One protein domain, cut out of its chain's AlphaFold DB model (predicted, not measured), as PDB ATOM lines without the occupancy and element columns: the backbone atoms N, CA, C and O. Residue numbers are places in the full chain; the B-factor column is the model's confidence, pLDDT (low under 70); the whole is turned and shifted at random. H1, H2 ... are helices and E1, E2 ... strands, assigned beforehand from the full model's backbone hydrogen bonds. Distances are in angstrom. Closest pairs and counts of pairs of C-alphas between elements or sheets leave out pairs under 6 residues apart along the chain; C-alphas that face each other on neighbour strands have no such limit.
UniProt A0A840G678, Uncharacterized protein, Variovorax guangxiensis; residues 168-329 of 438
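This is residues 168 to 329 of the 438 residues of an uncharacterized protein of Variovorax guangxiensis (UniProt A0A840G678). Little regular structure: H2 lies over one face of a small antiparallel sheet, E1 E4 E3; H3, H4 and H5 lie towards one end, H1 and E2 towards the other. Five named helices and four named strands hold 64 of 162 printed residues, under half; the class is mixed. The whole is compact, radius of gyration of the C-alphas 15.9 A, spanning 48 by 36 by 28 A.

H1 is residues 172 to 179, from C-alpha (101.658, -19.105, -269.308); H2 214 to 223; E1 231 to 235; E2 255 to 259; E3 268 to 270; H3 274 to 281; H4 286 to 290; H5 300 to 314, 20.5 A long; E4 316 to 320, ending at C-alpha (113.044, -33.469, -272.096).

N 232 of E1 and O 319 of E4 are 2.8 A apart, as are N 269 of E3 and O 318 of E4. H5, the hub, touches H2, H3 and H4; its closest C-alphas to H3 are Gln 304 and Leu 281, 5.4 A.

Links 180 to 213 and 236 to 254 are long. Nine residues, among them 292 to 297, have pLDDT under 70.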
ATOM      1  N   ARG A 168     111.708 -23.992-260.974       91.94
ATOM      2  CA  ARG A 168     111.247 -23.587-262.307       91.94
ATOM      3  C   ARG A 168     110.375 -22.343-262.238       91.94
ATOM      4  O   ARG A 168     109.336 -22.346-261.583       91.94
ATOM      5  N   GLY A 169     110.785 -21.302-262.959       90.00
ATOM      6  CA  GLY A 169     109.896 -20.199-263.305       90.00
ATOM      7  C   GLY A 169     108.880 -20.649-264.353       90.00
ATOM      8  O   GLY A 169     109.243 -21.311-265.325       90.00
ATOM      9  N   LEU A 170     107.614 -20.331-264.116       88.50
ATOM     10  CA  LEU A 170     106.501 -20.766-264.951       88.50
ATOM     11  C   LEU A 170     106.308 -19.866-266.178       88.50
ATOM     12  O   LEU A 170     106.422 -18.648-266.104       88.50
ATOM     13  N   SER A 171     105.963 -20.470-267.309       83.56
ATOM     14  CA  SER A 171     105.335 -19.778-268.440       83.56
ATOM     15  C   SER A 171     103.807 -19.767-268.300       83.56
ATOM     16  O   SER A 171     103.249 -20.427-267.420       83.56
ATOM     17  N   ALA A 172     103.118 -19.074-269.211       77.81
ATOM     18  CA  ALA A 172     101.658 -19.105-269.308       77.81
ATOM     19  C   ALA A 172     101.123 -20.543-269.454       77.81
ATOM     20  O   ALA A 172     100.204 -20.948-268.742       77.81
ATOM     21  N   PHE A 173     101.746 -21.333-270.336       80.75
ATOM     22  CA  PHE A 173     101.368 -22.726-270.578       80.75
ATOM     23  C   PHE A 173     101.610 -23.614-269.359       80.75
ATOM     24  O   PHE A 173     100.785 -24.474-269.059       80.75
ATOM     25  N   ASP A 174     102.705 -23.382-268.628       88.50
ATOM     26  CA  ASP A 174     102.976 -24.130-267.402       88.50
ATOM     27  C   ASP A 174     101.909 -23.845-266.336       88.50
ATOM     28  O   ASP A 174     101.391 -24.774-265.719       88.50
ATOM     29  N   ALA A 175     101.557 -22.569-266.142       86.56
ATOM     30  CA  ALA A 175     100.531 -22.162-265.183       86.56
ATOM     31  C   ALA A 175      99.164 -22.767-265.529       86.56
ATOM     32  O   ALA A 175      98.516 -23.343-264.657       86.56
ATOM     33  N   MET A 176      98.763 -22.735-266.805       83.25
ATOM     34  CA  MET A 176      97.533 -23.391-267.264       83.25
ATOM     35  C   MET A 176      97.549 -24.900-267.027       83.25
ATOM     36  O   MET A 176      96.571 -25.452-266.524       83.25
ATOM     37  N   ALA A 177      98.644 -25.579-267.387       88.19
ATOM     38  CA  ALA A 177      98.767 -27.021-267.202       88.19
ATOM     39  C   ALA A 177      98.622 -27.389-265.722       88.19
ATOM     40  O   ALA A 177      97.836 -28.267-265.372       88.19
ATOM     41  N   ILE A 178      99.303 -26.647-264.851       91.88
ATOM     42  CA  ILE A 178      99.221 -26.803-263.403       91.88
ATOM     43  C   ILE A 178      97.786 -26.635-262.885       91.88
ATOM     44  O   ILE A 178      97.341 -27.486-262.110       91.88
ATOM     45  N   THR A 179      97.078 -25.574-263.287       86.25
ATOM     46  CA  THR A 179      95.694 -25.309-262.855       86.25
ATOM     47  C   THR A 179      94.750 -26.427-263.304       86.25
ATOM     48  O   THR A 179      93.814 -26.774-262.594       86.25
ATOM     49  N   GLN A 180      95.028 -27.052-264.450       87.56
ATOM     50  CA  GLN A 180      94.262 -28.183-264.986       87.56
ATOM     51  C   GLN A 180      94.710 -29.554-264.443       87.56
ATOM     52  O   GLN A 180      94.231 -30.581-264.924       87.56
ATOM     53  N   GLY A 181      95.661 -29.607-263.503       90.69
ATOM     54  CA  GLY A 181      96.209 -30.867-262.987       90.69
ATOM     55  C   GLY A 181      97.016 -31.672-264.017       90.69
ATOM     56  O   GLY A 181      97.201 -32.877-263.861       90.69
ATOM     57  N   ARG A 182      97.497 -31.024-265.082       92.56
ATOM     58  CA  ARG A 182      98.236 -31.637-266.193       92.56
ATOM     59  C   ARG A 182      99.753 -31.519-265.996       92.56
ATOM     60  O   ARG A 182     100.220 -30.564-265.377       92.56
ATOM     61  N   PRO A 183     100.546 -32.465-266.534       93.69
ATOM     62  CA  PRO A 183     102.003 -32.374-266.499       93.69
ATOM     63  C   PRO A 183     102.511 -31.152-267.274       93.69
ATOM     64  O   PRO A 183     101.898 -30.741-268.264       93.69
ATOM     65  N   LEU A 184     103.674 -30.630-266.879       93.19
ATOM     66  CA  LEU A 184     104.393 -29.657-267.707       93.19
ATOM     67  C   LEU A 184     104.955 -30.368-268.934       93.19
ATOM     68  O   LEU A 184     105.351 -31.532-268.841       93.19
ATOM     69  N   ARG A 185     105.018 -29.676-270.071       89.19
ATOM     70  CA  ARG A 185     105.549 -30.213-271.330       89.19
ATOM     71  C   ARG A 185     106.472 -29.198-271.991       89.19
ATOM     72  O   ARG A 185     106.242 -27.996-271.880       89.19
ATOM     73  N   SER A 186     107.509 -29.676-272.675       83.50
ATOM     74  CA  SER A 186     108.295 -28.815-273.560       83.50
ATOM     75  C   SER A 186     107.423 -28.296-274.709       83.50
ATOM     76  O   SER A 186     106.493 -28.972-275.149       83.50
ATOM     77  N   VAL A 187     107.718 -27.084-275.191       71.69
ATOM     78  CA  VAL A 187     106.934 -26.429-276.256       71.69
ATOM     79  C   VAL A 187     107.096 -27.181-277.574       71.69
ATOM     80  O   VAL A 187     106.114 -27.466-278.252       71.69
ATOM     81  N   LEU A 188     108.330 -27.571-277.904       71.31
ATOM     82  CA  LEU A 188     108.595 -28.528-278.972       71.31
ATOM     83  C   LEU A 188     108.934 -29.893-278.378       71.31
ATOM     84  O   LEU A 188     109.904 -30.039-277.635       71.31
ATOM     85  N   GLY A 189     108.124 -30.891-278.727       66.56
ATOM     86  CA  GLY A 189     108.361 -32.303-278.415       66.56
ATOM     87  C   GLY A 189     108.978 -33.099-279.569       66.56
ATOM     88  O   GLY A 189     109.089 -34.316-279.468       66.56
ATOM     89  N   THR A 190     109.336 -32.450-280.682       77.31
ATOM     90  CA  THR A 190     109.910 -33.119-281.858       77.31
ATOM     91  C   THR A 190     111.433 -33.153-281.771       77.31
ATOM     92  O   THR A 190     112.043 -32.285-281.151       77.31
ATOM     93  N   VAL A 191     112.064 -34.135-282.417       86.00
ATOM     94  CA  VAL A 191     113.533 -34.194-282.578       86.00
ATOM     95  C   VAL A 191     114.003 -33.591-283.904       86.00
ATOM     96  O   VAL A 191     115.182 -33.300-284.066       86.00
ATOM     97  N   ASN A 192     113.081 -33.360-284.837       91.31
ATOM     98  CA  ASN A 192     113.394 -32.910-286.188       91.31
ATOM     99  C   ASN A 192     113.661 -31.406-286.240       91.31
ATOM    100  O   ASN A 192     112.958 -30.619-285.590       91.31
ATOM    101  N   ALA A 193     114.659 -31.021-287.029       90.00
ATOM    102  CA  ALA A 193     115.060 -29.645-287.261       90.00
ATOM    103  C   ALA A 193     113.913 -28.837-287.882       90.00
ATOM    104  O   ALA A 193     113.243 -29.297-288.810       90.00
ATOM    105  N   GLN A 194     113.678 -27.639-287.360       88.44
ATOM    106  CA  GLN A 194     112.712 -26.688-287.908       88.44
ATOM    107  C   GLN A 194     113.391 -25.782-288.939       88.44
ATOM    108  O   GLN A 194     114.602 -25.582-288.888       88.44
ATOM    109  N   LEU A 195     112.609 -25.174-289.837       87.19
ATOM    110  CA  LEU A 195     113.127 -24.216-290.830       87.19
ATOM    111  C   LEU A 195     113.905 -23.057-290.187       87.19
ATOM    112  O   LEU A 195     114.867 -22.565-290.758       87.19
ATOM    113  N   THR A 196     113.519 -22.653-288.977       85.44
ATOM    114  CA  THR A 196     114.164 -21.581-288.205       85.44
ATOM    115  C   THR A 196     115.473 -21.994-287.521       85.44
ATOM    116  O   THR A 196     116.049 -21.199-286.782       85.44
ATOM    117  N   GLU A 197     115.931 -23.231-287.729       86.94
ATOM    118  CA  GLU A 197     117.115 -23.809-287.087       86.94
ATOM    119  C   GLU A 197     118.169 -24.294-288.095       86.94
ATOM    120  O   GLU A 197     119.174 -24.875-287.680       86.94
ATOM    121  N   VAL A 198     117.941 -24.103-289.400       85.62
ATOM    122  CA  VAL A 198     118.750 -24.683-290.485       85.62
ATOM    123  C   VAL A 198     119.054 -23.681-291.599       85.62
ATOM    124  O   VAL A 198     118.380 -22.668-291.745       85.62
ATOM    125  N   GLY A 199     120.046 -24.001-292.437       73.06
ATOM    126  CA  GLY A 199     120.249 -23.347-293.739       73.06
ATOM    127  C   GLY A 199     121.017 -22.018-293.726       73.06
ATOM    128  O   GLY A 199     121.281 -21.473-294.793       73.06
ATOM    129  N   GLY A 200     121.416 -21.513-292.555       75.38
ATOM    130  CA  GLY A 200     122.313 -20.358-292.404       75.38
ATOM    131  C   GLY A 200     123.703 -20.744-291.887       75.38
ATOM    132  O   GLY A 200     123.855 -21.774-291.233       75.38
ATOM    133  N   ALA A 201     124.711 -19.891-292.112       76.19
ATOM    134  CA  ALA A 201     126.091 -20.110-291.640       76.19
ATOM    135  C   ALA A 201     126.204 -20.273-290.106       76.19
ATOM    136  O   ALA A 201     127.085 -20.973-289.613       76.19
ATOM    137  N   PHE A 202     125.269 -19.674-289.364       83.56
ATOM    138  CA  PHE A 202     125.158 -19.729-287.904       83.56
ATOM    139  C   PHE A 202     124.112 -20.744-287.414       83.56
ATOM    140  O   PHE A 202     123.751 -20.724-286.243       83.56
ATOM    141  N   MET A 203     123.559 -21.585-288.285       87.19
ATOM    142  CA  MET A 203     122.510 -22.548-287.936       87.19
ATOM    143  C   MET A 203     123.004 -23.987-288.093       87.19
ATOM    144  O   MET A 203     124.154 -24.225-288.465       87.19
ATOM    145  N   HIS A 204     122.154 -24.974-287.791       90.12
ATOM    146  CA  HIS A 204     122.537 -26.369-287.995       90.12
ATOM    147  C   HIS A 204     122.767 -26.636-289.483       90.12
ATOM    148  O   HIS A 204     121.919 -26.325-290.321       90.12
ATOM    149  N   GLY A 205     123.888 -27.283-289.804       88.06
ATOM    150  CA  GLY A 205     124.236 -27.716-291.163       88.06
ATOM    151  C   GLY A 205     123.438 -28.928-291.663       88.06
ATOM    152  O   GLY A 205     123.977 -29.744-292.401       88.06
ATOM    153  N   VAL A 206     122.187 -29.093-291.226       89.56
ATOM    154  CA  VAL A 206     121.283 -30.180-291.639       89.56
ATOM    155  C   VAL A 206     120.055 -29.606-292.342       89.56
ATOM    156  O   VAL A 206     119.742 -28.433-292.174       89.56
ATOM    157  N   GLY A 207     119.331 -30.419-293.113       89.88
ATOM    158  CA  GLY A 207     118.052 -30.007-293.702       89.88
ATOM    159  C   GLY A 207     116.914 -29.939-292.673       89.88
ATOM    160  O   GLY A 207     116.926 -30.651-291.668       89.88
ATOM    161  N   ALA A 208     115.893 -29.118-292.936       90.56
ATOM    162  CA  ALA A 208     114.660 -29.141-292.144       90.56
ATOM    163  C   ALA A 208     113.996 -30.528-292.222       90.56
ATOM    164  O   ALA A 208     114.043 -31.195-293.254       90.56
ATOM    165  N   GLY A 209     113.388 -30.976-291.123       89.94
ATOM    166  CA  GLY A 209     112.798 -32.313-291.012       89.94
ATOM    167  C   GLY A 209     113.788 -33.421-290.631       89.94
ATOM    168  O   GLY A 209     113.346 -34.477-290.186       89.94
ATOM    169  N   ILE A 210     115.101 -33.179-290.716       93.94
ATOM    170  CA  ILE A 210     116.129 -34.133-290.276       93.94
ATOM    171  C   ILE A 210     116.212 -34.156-288.749       93.94
ATOM    172  O   ILE A 210     116.170 -33.111-288.100       93.94
ATOM    173  N   ALA A 211     116.339 -35.348-288.165       93.75
ATOM    174  CA  ALA A 211     116.507 -35.509-286.726       93.75
ATOM    175  C   ALA A 211     117.816 -34.856-286.248       93.75
ATOM    176  O   ALA A 211     118.899 -35.176-286.735       93.75
ATOM    177  N   LEU A 212     117.710 -33.956-285.273       92.56
ATOM    178  CA  LEU A 212     118.855 -33.344-284.610       92.56
ATOM    179  C   LEU A 212     119.416 -34.287-283.542       92.56
ATOM    180  O   LEU A 212     118.665 -34.923-282.798       92.56
ATOM    181  N   THR A 213     120.737 -34.305-283.396       93.44
ATOM    182  CA  THR A 213     121.396 -34.909-282.228       93.44
ATOM    183  C   THR A 213     121.008 -34.173-280.941       93.44
ATOM    184  O   THR A 213     120.558 -33.026-280.977       93.44
ATOM    185  N   GLU A 214     121.200 -34.799-279.778       92.56
ATOM    186  CA  GLU A 214     120.876 -34.163-278.493       92.56
ATOM    187  C   GLU A 214     121.684 -32.871-278.273       92.56
ATOM    188  O   GLU A 214     121.128 -31.854-277.873       92.56
ATOM    189  N   ALA A 215     122.971 -32.875-278.635       92.50
ATOM    190  CA  ALA A 215     123.837 -31.696-278.607       92.50
ATOM    191  C   ALA A 215     123.269 -30.533-279.443       92.50
ATOM    192  O   ALA A 215     123.189 -29.396-278.976       92.50
ATOM    193  N   GLN A 216     122.794 -30.822-280.658       92.31
ATOM    194  CA  GLN A 216     122.162 -29.823-281.523       92.31
ATOM    195  C   GLN A 216     120.834 -29.312-280.950       92.31
ATOM    196  O   GLN A 216     120.567 -28.111-280.993       92.31
ATOM    197  N   GLN A 217     120.011 -30.196-280.375       92.75
ATOM    198  CA  GLN A 217     118.756 -29.806-279.721       92.75
ATOM    199  C   GLN A 217     119.011 -28.894-278.511       92.75
ATOM    200  O   GLN A 217     118.300 -27.898-278.338       92.75
ATOM    201  N   ILE A 218     120.024 -29.205-277.697       93.12
ATOM    202  CA  ILE A 218     120.455 -28.385-276.558       93.12
ATOM    203  C   ILE A 218     120.942 -27.018-277.044       93.12
ATOM    204  O   ILE A 218     120.486 -26.003-276.521       93.12
ATOM    205  N   LEU A 219     121.783 -26.968-278.083       91.94
ATOM    206  CA  LEU A 219     122.247 -25.705-278.658       91.94
ATOM    207  C   LEU A 219     121.072 -24.826-279.115       91.94
ATOM    208  O   LEU A 219     120.998 -23.661-278.719       91.94
ATOM    209  N   THR A 220     120.113 -25.387-279.863       90.50
ATOM    210  CA  THR A 220     118.886 -24.669-280.253       90.50
ATOM    211  C   THR A 220     118.166 -24.114-279.027       90.50
ATOM    212  O   THR A 220     117.784 -22.944-279.012       90.50
ATOM    213  N   HIS A 221     117.961 -24.939-277.994       90.69
ATOM    214  CA  HIS A 221     117.229 -24.534-276.798       90.69
ATOM    215  C   HIS A 221     117.901 -23.356-276.094       90.69
ATOM    216  O   HIS A 221     117.236 -22.359-275.778       90.69
ATOM    217  N   THR A 222     119.206 -23.485-275.858       90.06
ATOM    218  CA  THR A 222     120.028 -22.504-275.158       90.06
ATOM    219  C   THR A 222     120.045 -21.181-275.914       90.06
ATOM    220  O   THR A 222     119.756 -20.142-275.324       90.06
ATOM    221  N   ARG A 223     120.257 -21.216-277.236       87.69
ATOM    222  CA  ARG A 223     120.252 -20.011-278.081       87.69
ATOM    223  C   ARG A 223     118.853 -19.451-278.344       87.69
ATOM    224  O   ARG A 223     118.715 -18.272-278.652       87.69
ATOM    225  N   GLY A 224     117.811 -20.272-278.208       82.88
ATOM    226  CA  GLY A 224     116.416 -19.883-278.416       82.88
ATOM    227  C   GLY A 224     116.042 -19.627-279.879       82.88
ATOM    228  O   GLY A 224     115.163 -18.803-280.135       82.88
ATOM    229  N   TRP A 225     116.695 -20.297-280.832       83.75
ATOM    230  CA  TRP A 225     116.439 -20.097-282.265       83.75
ATOM    231  C   TRP A 225     114.970 -20.320-282.624       83.75
ATOM    232  O   TRP A 225     114.366 -21.309-282.217       83.75
ATOM    233  N   GLY A 226     114.374 -19.362-283.341       67.81
ATOM    234  CA  GLY A 226     112.970 -19.419-283.759       67.81
ATOM    235  C   GLY A 226     111.942 -19.459-282.622       67.81
ATOM    236  O   GLY A 226     110.794 -19.798-282.876       67.81
ATOM    237  N   GLY A 227     112.332 -19.166-281.373       71.06
ATOM    238  CA  GLY A 227     111.470 -19.379-280.203       71.06
ATOM    239  C   GLY A 227     111.332 -20.854-279.799       71.06
ATOM    240  O   GLY A 227     110.536 -21.185-278.919       71.06
ATOM    241  N   ASN A 228     112.127 -21.746-280.395       70.44
ATOM    242  CA  ASN A 228     111.991 -23.185-280.239       70.44
ATOM    243  C   ASN A 228     112.554 -23.673-278.898       70.44
ATOM    244  O   ASN A 228     113.743 -23.964-278.748       70.44
ATOM    245  N   LYS A 229     111.686 -23.809-277.892       82.00
ATOM    246  CA  LYS A 229     112.047 -24.380-276.586       82.00
ATOM    247  C   LYS A 229     111.741 -25.881-276.545       82.00
ATOM    248  O   LYS A 229     110.646 -26.309-276.188       82.00
ATOM    249  N   ARG A 230     112.761 -26.679-276.885       87.12
ATOM    250  CA  ARG A 230     112.728 -28.160-276.934       87.12
ATOM    251  C   ARG A 230     112.739 -28.864-275.569       87.12
ATOM    252  O   ARG A 230     112.447 -30.050-275.480       87.12
ATOM    253  N   TYR A 231     113.036 -28.128-274.500       92.50
ATOM    254  CA  TYR A 231     113.166 -28.648-273.140       92.50
ATOM    255  C   TYR A 231     112.430 -27.750-272.159       92.50
ATOM    256  O   TYR A 231     112.163 -26.576-272.427       92.50
ATOM    257  N   ILE A 232     112.155 -28.308-270.993       92.56
ATOM    258  CA  ILE A 232     111.715 -27.585-269.817       92.56
ATOM    259  C   ILE A 232     112.974 -27.199-269.026       92.56
ATOM    260  O   ILE A 232     113.672 -28.068-268.512       92.56
ATOM    261  N   SER A 233     113.281 -25.902-268.953       91.44
ATOM    262  CA  SER A 233     114.468 -25.395-268.247       91.44
ATOM    263  C   SER A 233     114.207 -25.186-266.746       91.44
ATOM    264  O   SER A 233     113.130 -24.742-266.339       91.44
ATOM    265  N   THR A 234     115.182 -25.482-265.891       92.12
ATOM    266  CA  THR A 234     115.089 -25.277-264.437       92.12
ATOM    267  C   THR A 234     116.373 -24.666-263.891       92.12
ATOM    268  O   THR A 234     117.455 -24.981-264.366       92.12
ATOM    269  N   GLY A 235     116.280 -23.826-262.861       87.38
ATOM    270  CA  GLY A 235     117.439 -23.306-262.142       87.38
ATOM    271  C   GLY A 235     117.911 -24.266-261.047       87.38
ATOM    272  O   GLY A 235     117.122 -24.705-260.207       87.38
ATOM    273  N   VAL A 236     119.219 -24.546-260.996       83.06
ATOM    274  CA  VAL A 236     119.822 -25.448-259.982       83.06
ATOM    275  C   VAL A 236     120.480 -24.749-258.798       83.06
ATOM    276  O   VAL A 236     121.048 -25.382-257.900       83.06
ATOM    277  N   SER A 237     120.502 -23.423-258.816       74.56
ATOM    278  CA  SER A 237     121.214 -22.629-257.824       74.56
ATOM    279  C   SER A 237     120.395 -21.423-257.406       74.56
ATOM    280  O   SER A 237     119.499 -20.999-258.121       74.56
ATOM    281  N   ASN A 238     120.752 -20.836-256.266       69.75
ATOM    282  CA  ASN A 238     120.126 -19.603-255.787       69.75
ATOM    283  C   ASN A 238     120.648 -18.361-256.534       69.75
ATOM    284  O   ASN A 238     120.396 -17.241-256.105       69.75
ATOM    285  N   ARG A 239     121.446 -18.548-257.593       77.12
ATOM    286  CA  ARG A 239     121.919 -17.446-258.428       77.12
ATOM    287  C   ARG A 239     120.806 -17.047-259.397       77.12
ATOM    288  O   ARG A 239     120.128 -17.943-259.902       77.12
ATOM    289  N   PRO A 240     120.636 -15.748-259.675       77.56
ATOM    290  CA  PRO A 240     119.723 -15.313-260.720       77.56
ATOM    291  C   PRO A 240     120.185 -15.867-262.071       77.56
ATOM    292  O   PRO A 240     121.375 -15.822-262.379       77.56
ATOM    293  N   ALA A 241     119.248 -16.376-262.867       83.94
ATOM    294  CA  ALA A 241     119.500 -16.683-264.270       83.94
ATOM    295  C   ALA A 241     119.490 -15.367-265.051       83.94
ATOM    296  O   ALA A 241     118.493 -14.646-265.022       83.94
ATOM    297  N   LEU A 242     120.600 -15.028-265.703       84.75
ATOM    298  CA  LEU A 242     120.764 -13.737-266.374       84.75
ATOM    299  C   LEU A 242     120.604 -13.872-267.890       84.75
ATOM    300  O   LEU A 242     121.223 -14.731-268.520       84.75
ATOM    301  N   SER A 243     119.815 -12.977-268.479       83.19
ATOM    302  CA  SER A 243     119.708 -12.826-269.935       83.19
ATOM    303  C   SER A 243     121.003 -12.280-270.558       83.19
ATOM    304  O   SER A 243     121.924 -11.847-269.864       83.19
ATOM    305  N   THR A 244     121.063 -12.237-271.891       82.50
ATOM    306  CA  THR A 244     122.136 -11.553-272.645       82.50
ATOM    307  C   THR A 244     122.198 -10.048-272.373       82.50
ATOM    308  O   THR A 244     123.219  -9.423-272.625       82.50
ATOM    309  N   ARG A 245     121.132  -9.466-271.811       81.62
ATOM    310  CA  ARG A 245     121.089  -8.066-271.370       81.62
ATOM    311  C   ARG A 245     121.506  -7.881-269.907       81.62
ATOM    312  O   ARG A 245     121.391  -6.786-269.377       81.62
ATOM    313  N   GLY A 246     121.907  -8.953-269.220       79.44
ATOM    314  CA  GLY A 246     122.238  -8.915-267.792       79.44
ATOM    315  C   GLY A 246     121.031  -8.764-266.866       79.44
ATOM    316  O   GLY A 246     121.198  -8.635-265.657       79.44
ATOM    317  N   ILE A 247     119.815  -8.829-267.406       82.31
ATOM    318  CA  ILE A 247     118.581  -8.746-266.624       82.31
ATOM    319  C   ILE A 247     118.259 -10.138-266.061       82.31
ATOM    320  O   ILE A 247     118.231 -11.098-266.848       82.31
ATOM    321  N   PRO A 248     118.007 -10.268-264.743       81.69
ATOM    322  CA  PRO A 248     117.520 -11.499-264.136       81.69
ATOM    323  C   PRO A 248     116.179 -11.941-264.718       81.69
ATOM    324  O   PRO A 248     115.259 -11.140-264.862       81.69
ATOM    325  N   PHE A 249     116.042 -13.234-264.990       79.44
ATOM    326  CA  PHE A 249     114.754 -13.820-265.331       79.44
ATOM    327  C   PHE A 249     113.846 -13.867-264.095       79.44
ATOM    328  O   PHE A 249     114.194 -14.475-263.078       79.44
ATOM    329  N   VAL A 250     112.662 -13.265-264.203       80.00
ATOM    330  CA  VAL A 250     111.608 -13.308-263.186       80.00
ATOM    331  C   VAL A 250     110.325 -13.785-263.852       80.00
ATOM    332  O   VAL A 250     109.889 -13.220-264.843       80.00
ATOM    333  N   SER A 251     109.714 -14.838-263.315       85.62
ATOM    334  CA  SER A 251     108.464 -15.368-263.860       85.62
ATOM    335  C   SER A 251     107.250 -14.581-263.360       85.62
ATOM    336  O   SER A 251     107.007 -14.519-262.150       85.62
ATOM    337  N   MET A 252     106.423 -14.078-264.283       83.81
ATOM    338  CA  MET A 252     105.128 -13.461-263.960       83.81
ATOM    339  C   MET A 252     104.193 -14.418-263.249       83.81
ATOM    340  O   MET A 252     103.492 -14.019-262.326       83.81
ATOM    341  N   TYR A 253     104.168 -15.666-263.712       87.00
ATOM    342  CA  TYR A 253     103.204 -16.689-263.323       87.00
ATOM    343  C   TYR A 253     103.614 -17.389-262.023       87.00
ATOM    344  O   TYR A 253     102.939 -18.292-261.532       87.00
ATOM    345  N   GLY A 254     104.727 -16.951-261.437       89.44
ATOM    346  CA  GLY A 254     105.283 -17.531-260.234       89.44
ATOM    347  C   GLY A 254     106.234 -18.683-260.524       89.44
ATOM    348  O   GLY A 254     106.763 -18.847-261.629       89.44
ATOM    349  N   VAL A 255     106.528 -19.439-259.479       91.81
ATOM    350  CA  VAL A 255     107.652 -20.370-259.442       91.81
ATOM    351  C   VAL A 255     107.225 -21.636-258.712       91.81
ATOM    352  O   VAL A 255     106.463 -21.571-257.750       91.81
ATOM    353  N   VAL A 256     107.740 -22.784-259.144       94.38
ATOM    354  CA  VAL A 256     107.509 -24.082-258.497       94.38
ATOM    355  C   VAL A 256     108.826 -24.771-258.171       94.38
ATOM    356  O   VAL A 256     109.841 -24.535-258.832       94.38
ATOM    357  N   THR A 257     108.801 -25.646-257.168       95.94
ATOM    358  CA  THR A 257     109.895 -26.587-256.920       95.94
ATOM    359  C   THR A 257     109.592 -27.887-257.653       95.94
ATOM    360  O   THR A 257     108.510 -28.446-257.498       95.94
ATOM    361  N   VAL A 258     110.547 -28.375-258.435       96.69
ATOM    362  CA  VAL A 258     110.485 -29.671-259.112       96.69
ATOM    363  C   VAL A 258     111.320 -30.677-258.326       96.69
ATOM    364  O   VAL A 258     112.499 -30.433-258.070       96.69
ATOM    365  N   ASP A 259     110.719 -31.804-257.961       96.31
ATOM    366  CA  ASP A 259     111.403 -32.972-257.419       96.31
ATOM    367  C   ASP A 259     111.881 -33.884-258.550       96.31
ATOM    368  O   ASP A 259     111.121 -34.659-259.134       96.31
ATOM    369  N   LEU A 260     113.177 -33.814-258.841       96.50
ATOM    370  CA  LEU A 260     113.802 -34.626-259.873       96.50
ATOM    371  C   LEU A 260     113.867 -36.112-259.515       96.50
ATOM    372  O   LEU A 260     114.099 -36.915-260.407       96.50
ATOM    373  N   ALA A 261     113.642 -36.531-258.264       96.31
ATOM    374  CA  ALA A 261     113.526 -37.962-257.962       96.31
ATOM    375  C   ALA A 261     112.291 -38.590-258.632       96.31
ATOM    376  O   ALA A 261     112.291 -39.787-258.911       96.31
ATOM    377  N   LEU A 262     111.271 -37.779-258.937       96.56
ATOM    378  CA  LEU A 262     110.040 -38.176-259.623       96.56
ATOM    379  C   LEU A 262     110.081 -37.912-261.143       96.56
ATOM    380  O   LEU A 262     109.056 -38.016-261.812       96.56
ATOM    381  N   VAL A 263     111.249 -37.590-261.707       96.31
ATOM    382  CA  VAL A 263     111.457 -37.391-263.152       96.31
ATOM    383  C   VAL A 263     112.504 -38.395-263.641       96.31
ATOM    384  O   VAL A 263     113.563 -38.474-263.029       96.31
ATOM    385  N   PRO A 264     112.292 -39.162-264.725       95.12
ATOM    386  CA  PRO A 264     113.280 -40.147-265.176       95.12
ATOM    387  C   PRO A 264     114.648 -39.513-265.491       95.12
ATOM    388  O   PRO A 264     114.726 -38.634-266.351       95.12
ATOM    389  N   ALA A 265     115.737 -39.977-264.857       94.31
ATOM    390  CA  ALA A 265     117.078 -39.392-265.033       94.31
ATOM    391  C   ALA A 265     117.559 -39.340-266.492       94.31
ATOM    392  O   ALA A 265     118.246 -38.396-266.870       94.31
ATOM    393  N   ALA A 266     117.147 -40.297-267.331       93.69
ATOM    394  CA  ALA A 266     117.485 -40.332-268.757       93.69
ATOM    395  C   ALA A 266     116.915 -39.150-269.568       93.69
ATOM    396  O   ALA A 266     117.321 -38.927-270.703       93.69
ATOM    397  N   THR A 267     115.967 -38.397-269.001       94.44
ATOM    398  CA  THR A 267     115.352 -37.221-269.638       94.44
ATOM    399  C   THR A 267     115.932 -35.898-269.145       94.44
ATOM    400  O   THR A 267     115.511 -34.840-269.609       94.44
ATOM    401  N   ILE A 268     116.872 -35.936-268.199       95.56
ATOM    402  CA  ILE A 268     117.432 -34.755-267.541       95.56
ATOM    403  C   ILE A 268     118.862 -34.556-268.035       95.56
ATOM    404  O   ILE A 268     119.687 -35.456-267.916       95.56
ATOM    405  N   PHE A 269     119.174 -33.367-268.538       94.56
ATOM    406  CA  PHE A 269     120.479 -33.021-269.093       94.56
ATOM    407  C   PHE A 269     121.118 -31.898-268.273       94.56
ATOM    408  O   PHE A 269     120.533 -30.821-268.112       94.56
ATOM    409  N   ASP A 270     122.320 -32.149-267.741       92.75
ATOM    410  CA  ASP A 270     123.110 -31.125-267.051       92.75
ATOM    411  C   ASP A 270     123.857 -30.262-268.062       92.75
ATOM    412  O   ASP A 270     124.832 -30.693-268.673       92.75
ATOM    413  N   VAL A 271     123.394 -29.025-268.218       90.62
ATOM    414  CA  VAL A 271     124.097 -27.970-268.961       90.62
ATOM    415  C   VAL A 271     124.642 -26.897-268.022       90.62
ATOM    416  O   VAL A 271     125.284 -25.949-268.444       90.62
ATOM    417  N   HIS A 272     124.406 -27.026-266.722       86.00
ATOM    418  CA  HIS A 272     124.789 -26.044-265.723       86.00
ATOM    419  C   HIS A 272     126.281 -26.152-265.362       86.00
ATOM    420  O   HIS A 272     126.927 -25.170-264.976       86.00
ATOM    421  N   ARG A 273     126.818 -27.369-265.396       83.06
ATOM    422  CA  ARG A 273     128.227 -27.651-265.137       83.06
ATOM    423  C   ARG A 273     129.064 -27.359-266.371       83.06
ATOM    424  O   ARG A 273     128.821 -27.940-267.413       83.06
ATOM    425  N   HIS A 274     130.095 -26.527-266.239       80.69
ATOM    426  CA  HIS A 274     130.933 -26.133-267.376       80.69
ATOM    427  C   HIS A 274     131.624 -27.316-268.073       80.69
ATOM    428  O   HIS A 274     131.767 -27.303-269.290       80.69
ATOM    429  N   ASP A 275     132.032 -28.341-267.321       79.31
ATOM    430  CA  ASP A 275     132.671 -29.549-267.844       79.31
ATOM    431  C   ASP A 275     131.694 -30.387-268.676       79.31
ATOM    432  O   ASP A 275     132.063 -30.896-269.728       79.31
ATOM    433  N   VAL A 276     130.428 -30.440-268.260       86.00
ATOM    434  CA  VAL A 276     129.369 -31.158-268.982       86.00
ATOM    435  C   VAL A 276     128.837 -30.326-270.156       86.00
ATOM    436  O   VAL A 276     128.690 -30.834-271.263       86.00
ATOM    437  N   ALA A 277     128.623 -29.024-269.956       86.50
ATOM    438  CA  ALA A 277     128.195 -28.091-270.996       86.50
ATOM    439  C   ALA A 277     129.182 -28.045-272.170       86.50
ATOM    440  O   ALA A 277     128.756 -27.966-273.316       86.50
ATOM    441  N   SER A 278     130.487 -28.161-271.889       88.12
ATOM    442  CA  SER A 278     131.519 -28.237-272.928       88.12
ATOM    443  C   SER A 278     131.310 -29.434-273.860       88.12
ATOM    444  O   SER A 278     131.471 -29.308-275.069       88.12
ATOM    445  N   ALA A 279     130.910 -30.586-273.308       87.88
ATOM    446  CA  ALA A 279     130.627 -31.785-274.093       87.88
ATOM    447  C   ALA A 279     129.362 -31.623-274.951       87.88
ATOM    448  O   ALA A 279     129.360 -32.013-276.114       87.88
ATOM    449  N   TRP A 280     128.306 -31.001-274.411       90.50
ATOM    450  CA  TRP A 280     127.073 -30.745-275.169       90.50
ATOM    451  C   TRP A 280     127.247 -29.717-276.282       90.50
ATOM    452  O   TRP A 280     126.625 -29.838-277.332       90.50
ATOM    453  N   LEU A 281     128.059 -28.689-276.044       90.06
ATOM    454  CA  LEU A 281     128.219 -27.566-276.963       90.06
ATOM    455  C   LEU A 281     129.437 -27.714-277.877       90.06
ATOM    456  O   LEU A 281     129.599 -26.911-278.784       90.06
ATOM    457  N   GLY A 282     130.267 -28.740-277.675       86.75
ATOM    458  CA  GLY A 282     131.413 -29.040-278.535       86.75
ATOM    459  C   GLY A 282     132.590 -28.070-278.393       86.75
ATOM    460  O   GLY A 282     133.484 -28.098-279.231       86.75
ATOM    461  N   LEU A 283     132.610 -27.236-277.348       86.56
ATOM    462  CA  LEU A 283     133.681 -26.274-277.078       86.56
ATOM    463  C   LEU A 283     134.121 -26.336-275.615       86.56
ATOM    464  O   LEU A 283     133.270 -26.384-274.724       86.56
ATOM    465  N   PRO A 284     135.430 -26.299-275.323       85.31
ATOM    466  CA  PRO A 284     135.908 -26.308-273.953       85.31
ATOM    467  C   PRO A 284     135.591 -24.985-273.241       85.31
ATOM    468  O   PRO A 284     135.856 -23.894-273.737       85.31
ATOM    469  N   ALA A 285     135.115 -25.061-271.996       81.25
ATOM    470  CA  ALA A 285     134.823 -23.876-271.178       81.25
ATOM    471  C   ALA A 285     136.033 -22.958-270.919       81.25
ATOM    472  O   ALA A 285     135.860 -21.814-270.497       81.25
ATOM    473  N   THR A 286     137.256 -23.430-271.179       82.06
ATOM    474  CA  THR A 286     138.463 -22.594-271.179       82.06
ATOM    475  C   THR A 286     138.433 -21.510-272.248       82.06
ATOM    476  O   THR A 286     139.042 -20.464-272.044       82.06
ATOM    477  N   ASP A 287     137.682 -21.693-273.330       82.88
ATOM    478  CA  ASP A 287     137.597 -20.693-274.393       82.88
ATOM    479  C   ASP A 287     136.879 -19.438-273.903       82.88
ATOM    480  O   ASP A 287     137.316 -18.329-274.181       82.88
ATOM    481  N   VAL A 288     135.859 -19.583-273.049       82.19
ATOM    482  CA  VAL A 288     135.196 -18.441-272.394       82.19
ATOM    483  C   VAL A 288     136.128 -17.732-271.402       82.19
ATOM    484  O   VAL A 288     136.043 -16.517-271.224       82.19
ATOM    485  N   LEU A 289     137.042 -18.462-270.751       79.38
ATOM    486  CA  LEU A 289     138.044 -17.855-269.865       79.38
ATOM    487  C   LEU A 289     139.055 -17.008-270.643       79.38
ATOM    488  O   LEU A 289     139.385 -15.892-270.221       79.38
ATOM    489  N   ASN A 290     139.547 -17.556-271.749       77.44
ATOM    490  CA  ASN A 290     140.713 -17.044-272.454       77.44
ATOM    491  C   ASN A 290     140.344 -16.042-273.553       77.44
ATOM    492  O   ASN A 290     141.097 -15.096-273.773       77.44
ATOM    493  N   ASN A 291     139.164 -16.173-274.163       71.56
ATOM    494  CA  ASN A 291     138.756 -15.383-275.321       71.56
ATOM    495  C   ASN A 291     137.589 -14.447-274.972       71.56
ATOM    496  O   ASN A 291     136.727 -14.784-274.165       71.56
ATOM    497  N   GLY A 292     137.585 -13.242-275.552       62.91
ATOM    498  CA  GLY A 292     136.452 -12.301-275.503       62.91
ATOM    499  C   GLY A 292     135.330 -12.678-276.472       62.91
ATOM    500  O   GLY A 292     134.149 -12.604-276.133       62.91
ATOM    501  N   HIS A 293     135.726 -13.163-277.647       65.44
ATOM    502  CA  HIS A 293     134.883 -13.532-278.781       65.44
ATOM    503  C   HIS A 293     135.502 -14.734-279.504       65.44
ATOM    504  O   HIS A 293     136.719 -14.920-279.423       65.44
ATOM    505  N   HIS A 294     134.694 -15.535-280.208       64.44
ATOM    506  CA  HIS A 294     135.230 -16.508-281.158       64.44
ATOM    507  C   HIS A 294     135.674 -15.779-282.438       64.44
ATOM    508  O   HIS A 294     135.109 -14.750-282.810       64.44
ATOM    509  N   THR A 295     136.710 -16.286-283.107       57.44
ATOM    510  CA  THR A 295     137.417 -15.579-284.194       57.44
ATOM    511  C   THR A 295     136.596 -15.400-285.474       57.44
ATOM    512  O   THR A 295     136.918 -14.524-286.270       57.44
ATOM    513  N   ASN A 296     135.523 -16.177-285.655       66.25
ATOM    514  CA  ASN A 296     134.669 -16.148-286.843       66.25
ATOM    515  C   ASN A 296     133.226 -15.811-286.457       66.25
ATOM    516  O   ASN A 296     132.429 -16.680-286.113       66.25
ATOM    517  N   THR A 297     132.878 -14.525-286.491       68.19
ATOM    518  CA  THR A 297     131.521 -14.080-286.160       68.19
ATOM    519  C   THR A 297     130.498 -14.668-287.134       68.19
ATOM    520  O   THR A 297     130.620 -14.506-288.344       68.19
ATOM    521  N   GLY A 298     129.449 -15.298-286.598       71.44
ATOM    522  CA  GLY A 298     128.311 -15.761-287.396       71.44
ATOM    523  C   GLY A 298     128.444 -17.167-287.982       71.44
ATOM    524  O   GLY A 298     127.647 -17.517-288.850       71.44
ATOM    525  N   ASP A 299     129.393 -17.976-287.506       84.81
ATOM    526  CA  ASP A 299     129.423 -19.415-287.772       84.81
ATOM    527  C   ASP A 299     128.796 -20.234-286.624       84.81
ATOM    528  O   ASP A 299     128.383 -19.702-285.584       84.81
ATOM    529  N   ILE A 300     128.681 -21.550-286.816       87.19
ATOM    530  CA  ILE A 300     128.150 -22.463-285.794       87.19
ATOM    531  C   ILE A 300     129.027 -22.511-284.535       87.19
ATOM    532  O   ILE A 300     128.494 -22.665-283.435       87.19
ATOM    533  N   ALA A 301     130.343 -22.330-284.671       86.81
ATOM    534  CA  ALA A 301     131.277 -22.349-283.551       86.81
ATOM    535  C   ALA A 301     131.089 -21.118-282.649       86.81
ATOM    536  O   ALA A 301     131.037 -21.244-281.427       86.81
ATOM    537  N   GLU A 302     130.851 -19.937-283.220       87.19
ATOM    538  CA  GLU A 302     130.447 -18.749-282.465       87.19
ATOM    539  C   GLU A 302     129.112 -18.988-281.749       87.19
ATOM    540  O   GLU A 302     128.946 -18.599-280.594       87.19
ATOM    541  N   GLN A 303     128.152 -19.686-282.362       88.94
ATOM    542  CA  GLN A 303     126.895 -20.001-281.673       88.94
ATOM    543  C   GLN A 303     127.073 -21.004-280.534       88.94
ATOM    544  O   GLN A 303     126.430 -20.853-279.495       88.94
ATOM    545  N   GLN A 304     127.960 -21.985-280.688       90.44
ATOM    546  CA  GLN A 304     128.364 -22.885-279.609       90.44
ATOM    547  C   GLN A 304     129.043 -22.112-278.470       90.44
ATOM    548  O   GLN A 304     128.713 -22.326-277.302       90.44
ATOM    549  N   TYR A 305     129.920 -21.158-278.798       89.81
ATOM    550  CA  TYR A 305     130.605 -20.300-277.830       89.81
ATOM    551  C   TYR A 305     129.608 -19.430-277.056       89.81
ATOM    552  O   TYR A 305     129.608 -19.414-275.821       89.81
ATOM    553  N   LEU A 306     128.696 -18.761-277.765       88.81
ATOM    554  CA  LEU A 306     127.618 -17.980-277.158       88.81
ATOM    555  C   LEU A 306     126.694 -18.863-276.313       88.81
ATOM    556  O   LEU A 306     126.335 -18.474-275.205       88.81
ATOM    557  N   GLY A 307     126.372 -20.070-276.782       90.44
ATOM    558  CA  GLY A 307     125.611 -21.054-276.016       90.44
ATOM    559  C   GLY A 307     126.316 -21.428-274.713       90.44
ATOM    560  O   GLY A 307     125.684 -21.498-273.662       90.44
ATOM    561  N   LEU A 308     127.641 -21.579-274.732       90.69
ATOM    562  CA  LEU A 308     128.413 -21.920-273.538       90.69
ATOM    563  C   LEU A 308     128.379 -20.775-272.529       90.69
ATOM    564  O   LEU A 308     128.128 -21.002-271.343       90.69
ATOM    565  N   ARG A 309     128.510 -19.533-273.000       90.50
ATOM    566  CA  ARG A 309     128.307 -18.340-272.166       90.50
ATOM    567  C   ARG A 309     126.900 -18.287-271.569       90.50
ATOM    568  O   ARG A 309     126.767 -18.040-270.370       90.50
ATOM    569  N   ASP A 310     125.866 -18.562-272.364       89.56
ATOM    570  CA  ASP A 310     124.477 -18.608-271.898       89.56
ATOM    571  C   ASP A 310     124.322 -19.621-270.753       89.56
ATOM    572  O   ASP A 310     123.831 -19.253-269.686       89.56
ATOM    573  N   THR A 311     124.835 -20.848-270.906       89.25
ATOM    574  CA  THR A 311     124.744 -21.881-269.855       89.25
ATOM    575  C   THR A 311     125.432 -21.489-268.543       89.25
ATOM    576  O   THR A 311     124.932 -21.802-267.458       89.25
ATOM    577  N   ILE A 312     126.548 -20.750-268.609       87.56
ATOM    578  CA  ILE A 312     127.257 -20.241-267.423       87.56
ATOM    579  C   ILE A 312     126.402 -19.210-266.677       87.56
ATOM    580  O   ILE A 312     126.400 -19.196-265.440       87.56
ATOM    581  N   ARG A 313     125.682 -18.355-267.415       87.12
ATOM    582  CA  ARG A 313     124.815 -17.313-266.852       87.12
ATOM    583  C   ARG A 313     123.493 -17.859-266.331       87.12
ATOM    584  O   ARG A 313     123.037 -17.420-265.277       87.12
ATOM    585  N   THR A 314     122.867 -18.790-267.048       85.25
ATOM    586  CA  THR A 314     121.530 -19.293-266.704       85.25
ATOM    587  C   THR A 314     121.580 -20.444-265.706       85.25
ATOM    588  O   THR A 314     120.708 -20.532-264.841       85.25
ATOM    589  N   ARG A 315     122.636 -21.273-265.744       85.56
ATOM    590  CA  ARG A 315     122.846 -22.415-264.839       85.56
ATOM    591  C   ARG A 315     121.628 -23.329-264.777       85.56
ATOM    592  O   ARG A 315     121.048 -23.546-263.708       85.56
ATOM    593  N   GLU A 316     121.281 -23.877-265.928       89.25
ATOM    594  CA  GLU A 316     120.048 -24.633-266.097       89.25
ATOM    595  C   GLU A 316     120.264 -26.152-266.070       89.25
ATOM    596  O   GLU A 316     121.334 -26.649-266.418       89.25
ATOM    597  N   LEU A 317     119.231 -26.901-265.676       94.19
ATOM    598  CA  LEU A 317     119.028 -28.267-266.176       94.19
ATOM    599  C   LEU A 317     117.913 -28.238-267.195       94.19
ATOM    600  O   LEU A 317     116.907 -27.548-267.004       94.19
ATOM    601  N   LEU A 318     118.078 -29.054-268.222       94.88
ATOM    602  CA  LEU A 318     117.094 -29.223-269.271       94.88
ATOM    603  C   LEU A 318     116.384 -30.557-269.067       94.88
ATOM    604  O   LEU A 318     117.030 -31.592-268.925       94.88
ATOM    605  N   ILE A 319     115.056 -30.533-269.037       95.31
ATOM    606  CA  ILE A 319     114.225 -31.731-268.895       95.31
ATOM    607  C   ILE A 319     113.460 -31.940-270.198       95.31
ATOM    608  O   ILE A 319     112.721 -31.060-270.648       95.31
ATOM    609  N   LYS A 320     113.660 -33.097-270.823       93.19
ATOM    610  CA  LYS A 320     113.044 -33.469-272.096       93.19
ATOM    611  C   LYS A 320     111.665 -34.083-271.879       93.19
ATOM    612  O   LYS A 320     111.462 -34.885-270.970       93.19
ATOM    613  N   GLY A 321     110.718 -33.741-272.749       90.62
ATOM    614  CA  GLY A 321     109.370 -34.303-272.712       90.62
ATOM    615  C   GLY A 321     108.502 -33.634-271.653       90.62
ATOM    616  O   GLY A 321     108.002 -32.531-271.879       90.62
ATOM    617  N   SER A 322     108.277 -34.304-270.521       92.69
ATOM    618  CA  SER A 322     107.289 -33.864-269.531       92.69
ATOM    619  C   SER A 322     107.742 -33.991-268.083       92.69
ATOM    620  O   SER A 322     108.426 -34.947-267.728       92.69
ATOM    621  N   ILE A 323     107.253 -33.087-267.232       96.06
ATOM    622  CA  ILE A 323     107.373 -33.187-265.774       96.06
ATOM    623  C   ILE A 323     105.999 -33.563-265.206       96.06
ATOM    624  O   ILE A 323     105.041 -32.804-265.403       96.06
ATOM    625  N   PRO A 324     105.868 -34.709-264.514       95.31
ATOM    626  CA  PRO A 324     104.595 -35.136-263.955       95.31
ATOM    627  C   PRO A 324     104.127 -34.175-262.862       95.31
ATOM    628  O   PRO A 324     104.928 -33.614-262.117       95.31
ATOM    629  N   ILE A 325     102.808 -34.025-262.727       94.75
ATOM    630  CA  ILE A 325     102.196 -33.113-261.749       94.75
ATOM    631  C   ILE A 325     102.627 -33.419-260.306       94.75
ATOM    632  O   ILE A 325     102.793 -32.499-259.507       94.75
ATOM    633  N   ALA A 326     102.866 -34.700-260.003       94.31
ATOM    634  CA  ALA A 326     103.321 -35.186-258.704       94.31
ATOM    635  C   ALA A 326     104.748 -34.731-258.348       94.31
ATOM    636  O   ALA A 326     105.076 -34.640-257.170       94.31
ATOM    637  N   ALA A 327     105.579 -34.392-259.341       96.31
ATOM    638  CA  ALA A 327     106.921 -33.856-259.118       96.31
ATOM    639  C   ALA A 327     106.922 -32.366-258.737       96.31
ATOM    640  O   ALA A 327     107.979 -31.810-258.457       96.31
ATOM    641  N   LEU A 328     105.777 -31.682-258.766       96.38
ATOM    642  CA  LEU A 328     105.705 -30.230-258.606       96.38
ATOM    643  C   LEU A 328     105.207 -29.841-257.207       96.38
ATOM    644  O   LEU A 328     104.009 -29.900-256.928       96.38
ATOM    645  N   HIS A 329     106.104 -29.330-256.366       95.06
ATOM    646  CA  HIS A 329     105.779 -28.795-255.043       95.06
ATOM    647  C   HIS A 329     105.504 -27.291-255.110       95.06
ATOM    648  O   HIS A 329     106.391 -26.475-255.393       95.06
TER     649      HIS A 329